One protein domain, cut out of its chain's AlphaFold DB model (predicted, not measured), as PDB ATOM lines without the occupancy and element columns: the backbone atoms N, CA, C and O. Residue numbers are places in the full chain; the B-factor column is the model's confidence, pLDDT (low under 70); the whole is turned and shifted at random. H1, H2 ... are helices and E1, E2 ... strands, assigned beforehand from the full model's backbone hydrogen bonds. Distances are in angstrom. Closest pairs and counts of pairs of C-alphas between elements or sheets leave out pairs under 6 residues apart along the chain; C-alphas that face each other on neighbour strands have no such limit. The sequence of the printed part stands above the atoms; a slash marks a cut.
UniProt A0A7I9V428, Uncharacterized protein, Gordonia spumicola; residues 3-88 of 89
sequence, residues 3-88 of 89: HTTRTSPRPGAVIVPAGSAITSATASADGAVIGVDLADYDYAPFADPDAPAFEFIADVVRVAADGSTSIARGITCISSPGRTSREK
ATOM      1  N   HIS A   3     136.226 125.636 136.931       86.25
ATOM      2  CA  HIS A   3     136.816 126.549 137.905       86.25
ATOM      3  C   HIS A   3     136.767 125.918 139.298       86.25
ATOM      4  O   HIS A   3     135.712 125.459 139.742       86.25
ATOM      5  N   THR A   4     137.896 125.893 139.997       88.44
ATOM      6  CA  THR A   4     137.990 125.369 141.358       88.44
ATOM      7  C   THR A   4     138.926 126.215 142.210       88.44
ATOM      8  O   THR A   4     139.786 126.935 141.703       88.44
ATOM      9  N   THR A   5     138.769 126.122 143.526       90.06
ATOM     10  CA  THR A   5     139.666 126.753 144.491       90.06
ATOM     11  C   THR A   5     140.455 125.687 145.236       90.06
ATOM     12  O   THR A   5     139.942 124.626 145.595       90.06
ATOM     13  N   ARG A   6     141.734 125.969 145.472       87.94
ATOM     14  CA  ARG A   6     142.609 125.171 146.333       87.94
ATOM     15  C   ARG A   6     143.130 126.035 147.464       87.94
ATOM     16  O   ARG A   6     143.377 127.223 147.277       87.94
ATOM     17  N   THR A   7     143.303 125.443 148.635       88.56
ATOM     18  CA  THR A   7     143.900 126.113 149.789       88.56
ATOM     19  C   THR A   7     145.287 125.548 150.055       88.56
ATOM     20  O   THR A   7     145.526 124.352 149.897       88.56
ATOM     21  N   SER A   8     146.205 126.422 150.453       87.31
ATOM     22  CA  SER A   8     147.535 126.051 150.937       87.31
ATOM     23  C   SER A   8     147.738 126.638 152.325       87.31
ATOM     24  O   SER A   8     147.499 127.838 152.467       87.31
ATOM     25  N   PRO A   9     148.208 125.876 153.326       87.50
ATOM     26  CA  PRO A   9     148.642 126.447 154.597       87.50
ATOM     27  C   PRO A   9     149.927 127.273 154.428       87.50
ATOM     28  O   PRO A   9     150.596 127.194 153.390       87.50
ATOM     29  N   ARG A  10     150.273 128.057 155.456       84.81
ATOM     30  CA  ARG A  10     151.555 128.772 155.563       84.81
ATOM     31  C   ARG A  10     152.527 128.066 156.524       84.81
ATOM     32  O   ARG A  10     152.150 127.847 157.672       84.81
ATOM     33  N   PRO A  11     153.787 127.809 156.120       86.62
ATOM     34  CA  PRO A  11     154.265 127.742 154.737       86.62
ATOM     35  C   PRO A  11     153.676 126.520 154.011       86.62
ATOM     36  O   PRO A  11     153.346 125.515 154.640       86.62
ATOM     37  N   GLY A  12     153.563 126.586 152.685       89.56
ATOM     38  CA  GLY A  12     153.007 125.478 151.909       89.56
ATOM     39  C   GLY A  12     153.141 125.651 150.403       89.56
ATOM     40  O   GLY A  12     153.637 126.670 149.915       89.56
ATOM     41  N   ALA A  13     152.705 124.635 149.666       91.31
ATOM     42  CA  ALA A  13     152.702 124.653 148.213       91.31
ATOM     43  C   ALA A  13     151.476 123.937 147.642       91.31
ATOM     44  O   ALA A  13     150.974 122.971 148.218       91.31
ATOM     45  N   VAL A  14     151.032 124.389 146.472       91.31
ATOM     46  CA  VAL A  14     149.990 123.736 145.674       91.31
ATOM     47  C   VAL A  14     150.550 123.428 144.299       91.31
ATOM     48  O   VAL A  14     151.005 124.322 143.587       91.31
ATOM     49  N   ILE A  15     150.480 122.152 143.928       91.00
ATOM     50  CA  ILE A  15     150.876 121.650 142.614       91.00
ATOM     51  C   ILE A  15     149.645 121.644 141.707       91.00
ATOM     52  O   ILE A  15     148.603 121.073 142.048       91.00
ATOM     53  N   VAL A  16     149.767 122.286 140.553       89.62
ATOM     54  CA  VAL A  16     148.711 122.457 139.556       89.62
ATOM     55  C   VAL A  16     149.206 121.872 138.231       89.62
ATOM     56  O   VAL A  16     150.147 122.420 137.667       89.62
ATOM     57  N   PRO A  17     148.630 120.770 137.716       88.50
ATOM     58  CA  PRO A  17     149.096 120.160 136.469       88.50
ATOM     59  C   PRO A  17     149.086 121.132 135.286       88.50
ATOM     60  O   PRO A  17     148.199 121.985 135.174       88.50
ATOM     61  N   ALA A  18     150.067 120.975 134.396       82.06
ATOM     62  CA  ALA A  18     150.222 121.803 133.209       82.06
ATOM     63  C   ALA A  18     148.957 121.782 132.338       82.06
ATOM     64  O   ALA A  18     148.253 120.778 132.240       82.06
ATOM     65  N   GLY A  19     148.665 122.926 131.721       77.94
ATOM     66  CA  GLY A  19     147.421 123.165 130.988       77.94
ATOM     67  C   GLY A  19     146.312 123.771 131.851       77.94
ATOM     68  O   GLY A  19     145.437 124.444 131.310       77.94
ATOM     69  N   SER A  20     146.359 123.605 133.175       86.62
ATOM     70  CA  SER A  20     145.474 124.353 134.073       86.62
ATOM     71  C   SER A  20     145.961 125.795 134.220       86.62
ATOM     72  O   SER A  20     147.165 126.053 134.247       86.62
ATOM     73  N   ALA A  21     145.040 126.749 134.339       86.88
ATOM     74  CA  ALA A  21     145.378 128.153 134.528       86.88
ATOM     75  C   ALA A  21     145.208 128.553 135.995       86.88
ATOM     76  O   ALA A  21     144.153 128.366 136.590       86.88
ATOM     77  N   ILE A  22     146.247 129.146 136.582       88.00
ATOM     78  CA  ILE A  22     146.140 129.801 137.890       88.00
ATOM     79  C   ILE A  22     145.541 131.187 137.651       88.00
ATOM     80  O   ILE A  22     146.185 132.031 137.029       88.00
ATOM     81  N   THR A  23     144.317 131.406 138.122       90.12
ATOM     82  CA  THR A  23     143.548 132.640 137.890       90.12
ATOM     83  C   THR A  23     143.690 133.649 139.020       90.12
ATOM     84  O   THR A  23     143.568 134.851 138.797       90.12
ATOM     85  N   SER A  24     143.965 133.182 140.238       87.44
ATOM     86  CA  SER A  24     144.220 134.038 141.396       87.44
ATOM     87  C   SER A  24     145.042 133.307 142.457       87.44
ATOM     88  O   SER A  24     145.011 132.081 142.549       87.44
ATOM     89  N   ALA A  25     145.772 134.067 143.269       86.38
ATOM     90  CA  ALA A  25     146.444 133.582 144.468       86.38
ATOM     91  C   ALA A  25     146.340 134.674 145.539       86.38
ATOM     92  O   ALA A  25     147.060 135.671 145.498       86.38
ATOM     93  N   THR A  26     145.403 134.505 146.467       85.94
ATOM     94  CA  THR A  26     145.087 135.503 147.495       85.94
ATOM     95  C   THR A  26     145.522 134.986 148.856       85.94
ATOM     96  O   THR A  26     145.094 133.910 149.277       85.94
ATOM     97  N   ALA A  27     146.359 135.746 149.560       83.94
ATOM     98  CA  ALA A  27     146.769 135.412 150.920       83.94
ATOM     99  C   ALA A  27     145.570 135.440 151.887       83.94
ATOM    100  O   ALA A  27     144.677 136.280 151.768       83.94
ATOM    101  N   SER A  28     145.560 134.533 152.862       81.62
ATOM    102  CA  SER A  28     144.573 134.469 153.943       81.62
ATOM    103  C   SER A  28     145.264 134.366 155.306       81.62
ATOM    104  O   SER A  28     146.478 134.188 155.385       81.62
ATOM    105  N   ALA A  29     144.494 134.471 156.395       78.88
ATOM    106  CA  ALA A  29     145.016 134.412 157.763       78.88
ATOM    107  C   ALA A  29     145.736 133.091 158.108       78.88
ATOM    108  O   ALA A  29     146.627 133.099 158.951       78.88
ATOM    109  N   ASP A  30     145.463 132.003 157.391       81.69
ATOM    110  CA  ASP A  30     146.058 130.684 157.660       81.69
ATOM    111  C   ASP A  30     146.878 130.145 156.476       81.69
ATOM    112  O   ASP A  30     147.464 129.064 156.547       81.69
ATOM    113  N   GLY A  31     146.927 130.877 155.358       86.88
ATOM    114  CA  GLY A  31     147.220 130.246 154.079       86.88
ATOM    115  C   GLY A  31     147.229 131.169 152.867       86.88
ATOM    116  O   GLY A  31     147.413 132.382 152.962       86.88
ATOM    117  N   ALA A  32     146.963 130.561 151.715       88.44
ATOM    118  CA  ALA A  32     146.474 131.237 150.522       88.44
ATOM    119  C   ALA A  32     145.318 130.446 149.896       88.44
ATOM    120  O   ALA A  32     145.289 129.212 149.953       88.44
ATOM    121  N   VAL A  33     144.384 131.167 149.280       90.75
ATOM    122  CA  VAL A  33     143.339 130.622 148.410       90.75
ATOM    123  C   VAL A  33     143.775 130.839 146.967       90.75
ATOM    124  O   VAL A  33     144.063 131.963 146.559       90.75
ATOM    125  N   ILE A  34     143.844 129.756 146.204       90.50
ATOM    126  CA  ILE A  34     144.381 129.731 144.847       90.50
ATOM    127  C   ILE A  34     143.251 129.321 143.906       90.50
ATOM    128  O   ILE A  34     142.722 128.212 144.011       90.50
ATOM    129  N   GLY A  35     142.865 130.226 143.011       90.88
ATOM    130  CA  GLY A  35     141.911 129.952 141.941       90.88
ATOM    131  C   GLY A  35     142.596 129.213 140.797       90.88
ATOM    132  O   GLY A  35     143.649 129.642 140.320       90.88
ATOM    133  N   VAL A  36     142.002 128.104 140.362       90.50
ATOM    134  CA  VAL A  36     142.530 127.244 139.302       90.50
ATOM    135  C   VAL A  36     141.419 126.911 138.313       90.50
ATOM    136  O   VAL A  36     140.393 126.348 138.690       90.50
ATOM    137  N   ASP A  37     141.650 127.201 137.039       89.62
ATOM    138  CA  ASP A  37     140.862 126.656 135.941       89.62
ATOM    139  C   ASP A  37     141.524 125.367 135.477       89.62
ATOM    140  O   ASP A  37     142.612 125.387 134.899       89.62
ATOM    141  N   LEU A  38     140.885 124.234 135.756       83.06
ATOM    142  CA  LEU A  38     141.422 122.936 135.378       83.06
ATOM    143  C   LEU A  38     141.370 122.770 133.857       83.06
ATOM    144  O   LEU A  38     140.314 122.958 133.233       83.06
ATOM    145  N   ALA A  39     142.509 122.377 133.285       80.00
ATOM    146  CA  ALA A  39     142.560 121.843 131.930       80.00
ATOM    147  C   ALA A  39     141.711 120.574 131.819       80.00
ATOM    148  O   ALA A  39     141.472 119.884 132.813       80.00
ATOM    149  N   ASP A  40     141.318 120.256 130.589       75.56
ATOM    150  CA  ASP A  40     140.818 118.930 130.244       75.56
ATOM    151  C   ASP A  40     141.997 117.945 130.282       75.56
ATOM    152  O   ASP A  40     142.738 117.779 129.315       75.56
ATOM    153  N   TYR A  41     142.255 117.420 131.477       72.12
ATOM    154  CA  TYR A  41     143.332 116.491 131.788       72.12
ATOM    155  C   TYR A  41     142.702 115.240 132.396       72.12
ATOM    156  O   TYR A  41     141.728 115.342 133.147       72.12
ATOM    157  N   ASP A  42     143.252 114.060 132.112       77.88
ATOM    158  CA  ASP A  42     142.802 112.847 132.790       77.88
ATOM    159  C   ASP A  42     143.310 112.845 134.237       77.88
ATOM    160  O   ASP A  42     144.464 112.521 134.530       77.88
ATOM    161  N   TYR A  43     142.445 113.276 135.152       76.50
ATOM    162  CA  TYR A  43     142.743 113.301 136.580       76.50
ATOM    163  C   TYR A  43     142.512 111.948 137.264       76.50
ATOM    164  O   TYR A  43     142.838 111.823 138.448       76.50
ATOM    165  N   ALA A  44     141.961 110.940 136.571       80.00
ATOM    166  CA  ALA A  44     141.673 109.642 137.177       80.00
ATOM    167  C   ALA A  44     142.932 108.977 137.776       80.00
ATOM    168  O   ALA A  44     142.869 108.592 138.948       80.00
ATOM    169  N   PRO A  45     144.104 108.967 137.102       79.94
ATOM    170  CA  PRO A  45     145.330 108.384 137.653       79.94
ATOM    171  C   PRO A  45     145.852 109.072 138.921       79.94
ATOM    172  O   PRO A  45     146.596 108.469 139.683       79.94
ATOM    173  N   PHE A  46     145.490 110.335 139.180       78.56
ATOM    174  CA  PHE A  46     145.892 111.018 140.419       78.56
ATOM    175  C   PHE A  46     145.063 110.562 141.619       78.56
ATOM    176  O   PHE A  46     145.518 110.649 142.758       78.56
ATOM    177  N   ALA A  47     143.814 110.160 141.380       77.00
ATOM    178  CA  ALA A  47     142.889 109.739 142.423       77.00
ATOM    179  C   ALA A  47     142.952 108.236 142.709       77.00
ATOM    180  O   ALA A  47     142.458 107.819 143.755       77.00
ATOM    181  N   ASP A  48     143.542 107.460 141.804       80.69
ATOM    182  CA  ASP A  48     143.671 106.014 141.913       80.69
ATOM    183  C   ASP A  48     144.793 105.631 142.910       80.69
ATOM    184  O   ASP A  48     145.947 106.035 142.732       80.69
ATOM    185  N   PRO A  49     144.482 104.906 144.002       80.50
ATOM    186  CA  PRO A  49     145.483 104.415 144.947       80.50
ATOM    187  C   PRO A  49     146.336 103.258 144.397       80.50
ATOM    188  O   PRO A  49     147.390 102.985 144.969       80.50
ATOM    189  N   ASP A  50     145.910 102.606 143.314       83.38
ATOM    190  CA  ASP A  50     146.619 101.489 142.681       83.38
ATOM    191  C   ASP A  50     147.427 101.934 141.448       83.38
ATOM    192  O   ASP A  50     148.217 101.158 140.898       83.38
ATOM    193  N   ALA A  51     147.279 103.193 141.016       81.88
ATOM    194  CA  ALA A  51     148.054 103.733 139.907       81.88
ATOM    195  C   ALA A  51     149.547 103.852 140.272       81.88
ATOM    196  O   ALA A  51     149.894 104.342 141.353       81.88
ATOM    197  N   PRO A  52     150.466 103.447 139.370       84.69
ATOM    198  CA  PRO A  52     151.891 103.628 139.596       84.69
ATOM    199  C   PRO A  52     152.240 105.116 139.654       84.69
ATOM    200  O   PRO A  52     151.588 105.954 139.030       84.69
ATOM    201  N   ALA A  53     153.320 105.443 140.365       88.75
ATOM    202  CA  ALA A  53     153.840 106.799 140.354       88.75
ATOM    203  C   ALA A  53     154.283 107.192 138.936       88.75
ATOM    204  O   ALA A  53     154.942 106.410 138.247       88.75
ATOM    205  N   PHE A  54     153.942 108.406 138.506       87.75
ATOM    206  CA  PHE A  54     154.280 108.906 137.174       87.75
ATOM    207  C   PHE A  54     154.726 110.363 137.215       87.75
ATOM    208  O   PHE A  54     154.340 111.132 138.098       87.75
ATOM    209  N   GLU A  55     155.542 110.738 136.237       92.00
ATOM    210  CA  GLU A  55     156.019 112.106 136.076       92.00
ATOM    211  C   GLU A  55     155.031 112.927 135.254       92.00
ATOM    212  O   GLU A  55     154.487 112.460 134.254       92.00
ATOM    213  N   PHE A  56     154.812 114.168 135.668       90.25
ATOM    214  CA  PHE A  56     153.990 115.125 134.943       90.25
ATOM    215  C   PHE A  56     154.562 116.530 135.103       90.25
ATOM    216  O   PHE A  56     155.259 116.834 136.071       90.25
ATOM    217  N   ILE A  57     154.276 117.399 134.137       91.19
ATOM    218  CA  ILE A  57     154.644 118.812 134.225       91.19
ATOM    219  C   ILE A  57     153.539 119.560 134.965       91.19
ATOM    220  O   ILE A  57     152.352 119.321 134.733       91.19
ATOM    221  N   ALA A  58     153.927 120.464 135.854       91.75
ATOM    222  CA  ALA A  58     153.024 121.241 136.680       91.75
ATOM    223  C   ALA A  58     153.563 122.645 136.950       91.75
ATOM    224  O   ALA A  58     154.754 122.920 136.833       91.75
ATOM    225  N   ASP A  59     152.673 123.517 137.387       92.19
ATOM    226  CA  ASP A  59     153.019 124.771 138.023       92.19
ATOM    227  C   ASP A  59     152.887 124.611 139.539       92.19
ATOM    228  O   ASP A  59     151.934 124.010 140.043       92.19
ATOM    229  N   VAL A  60     153.846 125.153 140.281       91.75
ATOM    230  CA  VAL A  60     153.888 125.085 141.741       91.75
ATOM    231  C   VAL A  60     153.683 126.481 142.299       91.75
ATOM    232  O   VAL A  60     154.520 127.369 142.117       91.75
ATOM    233  N   VAL A  61     152.569 126.676 142.999       91.38
ATOM    234  CA  VAL A  61     152.308 127.896 143.764       91.38
ATOM    235  C   VAL A  61     152.868 127.702 145.159       91.38
ATOM    236  O   VAL A  61     152.379 126.853 145.899       91.38
ATOM    237  N   ARG A  62     153.880 128.483 145.525       92.31
ATOM    238  CA  ARG A  62     154.478 128.467 146.862       92.31
ATOM    239  C   ARG A  62     153.932 129.621 147.680       92.31
ATOM    240  O   ARG A  62     153.867 130.745 147.184       92.31
ATOM    241  N   VAL A  63     153.580 129.335 148.927       91.00
ATOM    242  CA  VAL A  63     153.119 130.314 149.910       91.00
ATOM    243  C   VAL A  63     154.147 130.374 151.031       91.00
ATOM    244  O   VAL A  63     154.335 129.406 151.772       91.00
ATOM    245  N   ALA A  64     154.836 131.504 151.138       88.75
ATOM    246  CA  ALA A  64     155.803 131.736 152.198       88.75
ATOM    247  C   ALA A  64     155.105 132.017 153.542       88.75
ATOM    248  O   ALA A  64     153.900 132.274 153.610       88.75
ATOM    249  N   ALA A  65     155.872 131.978 154.634       87.12
ATOM    250  CA  ALA A  65     155.351 132.201 155.987       87.12
ATOM    251  C   ALA A  65     154.746 133.607 156.176       87.12
ATOM    252  O   ALA A  65     153.778 133.772 156.914       87.12
ATOM    253  N   ASP A  66     155.266 134.606 155.461       84.69
ATOM    254  CA  ASP A  66     154.749 135.980 155.449       84.69
ATOM    255  C   ASP A  66     153.471 136.147 154.601       84.69
ATOM    256  O   ASP A  66     152.844 137.203 154.617       84.69
ATOM    257  N   GLY A  67     153.035 135.092 153.903       80.94
ATOM    258  CA  GLY A  67     151.888 135.107 152.996       80.94
ATOM    259  C   GLY A  67     152.196 135.586 151.580       80.94
ATOM    260  O   GLY A  67     151.282 135.618 150.757       80.94
ATOM    261  N   SER A  68     153.453 135.908 151.259       86.50
ATOM    262  CA  SER A  68     153.854 136.137 149.873       86.50
ATOM    263  C   SER A  68     153.689 134.856 149.053       86.50
ATOM    264  O   SER A  68     153.896 133.738 149.538       86.50
ATOM    265  N   THR A  69     153.264 135.017 147.798       87.94
ATOM    266  CA  THR A  69     153.065 133.901 146.872       87.94
ATOM    267  C   THR A  69     154.017 134.014 145.692       87.94
ATOM    268  O   THR A  69     154.291 135.104 145.192       87.94
ATOM    269  N   SER A  70     154.542 132.878 145.243       91.31
ATOM    270  CA  SER A  70     155.351 132.784 144.026       91.31
ATOM    271  C   SER A  70     154.905 131.585 143.207       91.31
ATOM    272  O   SER A  70     154.409 130.602 143.755       91.31
ATOM    273  N   ILE A  71     155.052 131.671 141.887       90.19
ATOM    274  CA  ILE A  71     154.657 130.595 140.982       90.19
ATOM    275  C   ILE A  71     155.890 130.140 140.214       90.19
ATOM    276  O   ILE A  71     156.460 130.911 139.444       90.19
ATOM    277  N   ALA A  72     156.283 128.887 140.413       91.75
ATOM    278  CA  ALA A  72     157.273 128.222 139.582       91.75
ATOM    279  C   ALA A  72     156.543 127.452 138.481       91.75
ATOM    280  O   ALA A  72     155.682 126.626 138.772       91.75
ATOM    281  N   ARG A  73     156.841 127.773 137.222       91.25
ATOM    282  CA  ARG A  73     156.136 127.221 136.062       91.25
ATOM    283  C   ARG A  73     156.918 126.070 135.442       91.25
ATOM    284  O   ARG A  73     158.144 126.130 135.405       91.25
ATOM    285  N   GLY A  74     156.215 125.074 134.908       90.19
ATOM    286  CA  GLY A  74     156.834 123.991 134.133       90.19
ATOM    287  C   GLY A  74     157.748 123.065 134.945       90.19
ATOM    288  O   GLY A  74     158.732 122.550 134.420       90.19
ATOM    289  N   ILE A  75     157.438 122.869 136.223       93.88
ATOM    290  CA  ILE A  75     158.173 121.998 137.136       93.88
ATOM    291  C   ILE A  75     157.778 120.543 136.898       93.88
ATOM    292  O   ILE A  75     156.596 120.216 136.783       93.88
ATOM    293  N   THR A  76     158.769 119.655 136.834       94.75
ATOM    294  CA  THR A  76     158.521 118.213 136.817       94.75
ATOM    295  C   THR A  76     158.134 117.750 138.215       94.75
ATOM    296  O   THR A  76     158.887 117.907 139.174       94.75
ATOM    297  N   CYS A  77     156.956 117.151 138.322       92.12
ATOM    298  CA  CYS A  77     156.420 116.589 139.551       92.12
ATOM    299  C   CYS A  77     156.195 115.087 139.392       92.12
ATOM    300  O   CYS A  77     155.998 114.581 138.289       92.12
ATOM    301  N   ILE A  78     156.195 114.377 140.515       91.25
ATOM    302  CA  ILE A  78     155.860 112.959 140.600       91.25
ATOM    303  C   ILE A  78     154.501 112.840 141.279       91.25
ATOM    304  O   ILE A  78     154.325 113.286 142.416       91.25
ATOM    305  N   SER A  79     153.548 112.227 140.582       88.75
ATOM    306  CA  SER A  79     152.291 111.775 141.172       88.75
ATOM    307  C   SER A  79     152.571 110.502 141.961       88.75
ATOM    308  O   SER A  79     153.256 109.612 141.470       88.75
ATOM    309  N   SER A  80     152.094 110.432 143.196       81.56
ATOM    310  CA  SER A  80     152.102 109.242 144.044       81.56
ATOM    311  C   SER A  80     150.654 108.813 144.306       81.56
ATOM    312  O   SER A  80     149.777 109.684 144.378       81.56
ATOM    313  N   PRO A  81     150.393 107.507 144.478       76.12
ATOM    314  CA  PRO A  81     149.038 107.020 144.686       76.12
ATOM    315  C   PRO A  81     148.332 107.718 145.858       76.12
ATOM    316  O   PRO A  81     148.957 108.101 146.852       76.12
ATOM    317  N   GLY A  82     147.018 107.914 145.726       69.50
ATOM    318  CA  GLY A  82     146.203 108.581 146.748       69.50
ATOM    319  C   GLY A  82     146.300 110.112 146.747       69.50
ATOM    320  O   GLY A  82     146.296 110.728 147.811       69.50
ATOM    321  N   ARG A  83     146.369 110.747 145.566       69.12
ATOM    322  CA  ARG A  83     146.387 112.217 145.374       69.12
ATOM    323  C   ARG A  83     147.553 112.940 146.040       69.12
ATOM    324  O   ARG A  83     147.453 114.127 146.351       69.12
ATOM    325  N   THR A  84     148.664 112.245 146.238       78.50
ATOM    326  CA  THR A  84     149.879 112.867 146.756       78.50
ATOM    327  C   THR A  84     150.763 113.238 145.573       78.50
ATOM    328  O   THR A  84     150.937 112.457 144.648       78.50
ATOM    329  N   SER A  85     151.316 114.444 145.544       87.00
ATOM    330  CA  SER A  85     152.262 114.842 144.499       87.00
ATOM    331  C   SER A  85     153.415 115.605 145.119       87.00
ATOM    332  O   SER A  85     153.232 116.304 146.115       87.00
ATOM    333  N   ARG A  86     154.600 115.468 144.530       88.38
ATOM    334  CA  ARG A  86     155.812 116.163 144.969       88.38
ATOM    335  C   ARG A  86     156.612 116.659 143.778       88.38
ATOM    336  O   ARG A  86     156.512 116.085 142.698       88.38
ATOM    337  N   GLU A  87     157.411 117.693 143.989       90.06
ATOM    338  CA  GLU A  87     158.427 118.098 143.018       90.06
ATOM    339  C   GLU A  87     159.459 116.968 142.856       90.06
ATOM    340  O   GLU A  87     159.756 116.246 143.814       90.06
ATOM    341  N   LYS A  88     159.958 116.772 141.635       87.06
ATOM    342  CA  LYS A  88     161.095 115.889 141.372       87.06
ATOM    343  C   LYS A  88     162.377 116.664 141.695       87.06
ATOM    344  O   LYS A  88     162.549 117.761 141.168       87.06
TER     345      LYS A  88
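Overview. This is residues 3 to 88 of the 89 residues of an uncharacterized protein of Gordonia spumicola (UniProt A0A7I9V428). Picture a sandwich of two sheets only partly face to face, their strands crossed: a small sheet of E1, E4 and E3 covers one end of a larger, curled sheet of E2, E5, E6 and E7. The long strands E5 and E6 bend and reach on past the small sheet to the other end, where E7 folds back on E6 and the short helix H1 lies at the sheet's rim. The printed part has 86 residues, with seven named strands and one named helix in the order E1 E2 E3 E4 H1 E5 E6 E7, and its class is mostly strand. Both sheets are antiparallel, in the orders E1 - E4 - E3 and E2 - E5 - E6 - E7. The whole is compact, with a radius of gyration of the C-alphas of 12.8 A, and elongated in outline, 37 by 22 by 20 A.

Arrangement. Start at E1, residues 3 to 9, an edge strand antiparallel to E4, residues 31 to 38; N 6 and O 34 are 2.9 A apart, within hydrogen-bond range. A tight link leads to E2, residues 12 to 17, in the other sheet; the closest C-alphas of E1 and E2 are Ser 8 and Val 14, 6.3 A. E3, residues 21 to 28, forms a hairpin with E4, where N 33 and O 26 are 2.8 A apart. H1, residues 44 to 47, is too short for an O i to N i+4 pair. Next comes E5, residues 54 to 63, antiparallel to E2, with N 14 and O 61 2.9 A apart. E5 and E6, residues 69 to 80, form a hairpin, with N 56 and O 77 2.9 A apart. E6 and E7, residues 84 to 87, form another, with N 78 and O 86 2.8 A apart. These three strands are a meander, each the antiparallel neighbour of the one before. H1 is on their sheet but only grazes it with residues 45 to 47. The parts of the two sheets that face each other are 9.6 A centre to centre, the strands at 52 degrees.

Along the chain. Find C-alpha 3 at (136.816, 126.549, 137.905); E1 runs 20.5 A from there. E3 spans 20.4 A and E4 20.9 A. E5 starts at C-alpha 54, (154.280, 108.906, 137.174), bends by 71 degrees at residue 57 and spans 24.9 A. E6 bends by 88 degrees at residue 74 and spans 24.8 A. E7 ends at C-alpha 87, (158.427, 118.098, 143.018).

Size, cuts and confidence. The C-alphas farthest apart are those of Asp 50 and Asp 66, 37.7 A. The printed part has no cut and no long link. Its mean pLDDT is 86.1; look to residues 82 to 83 for values under 70.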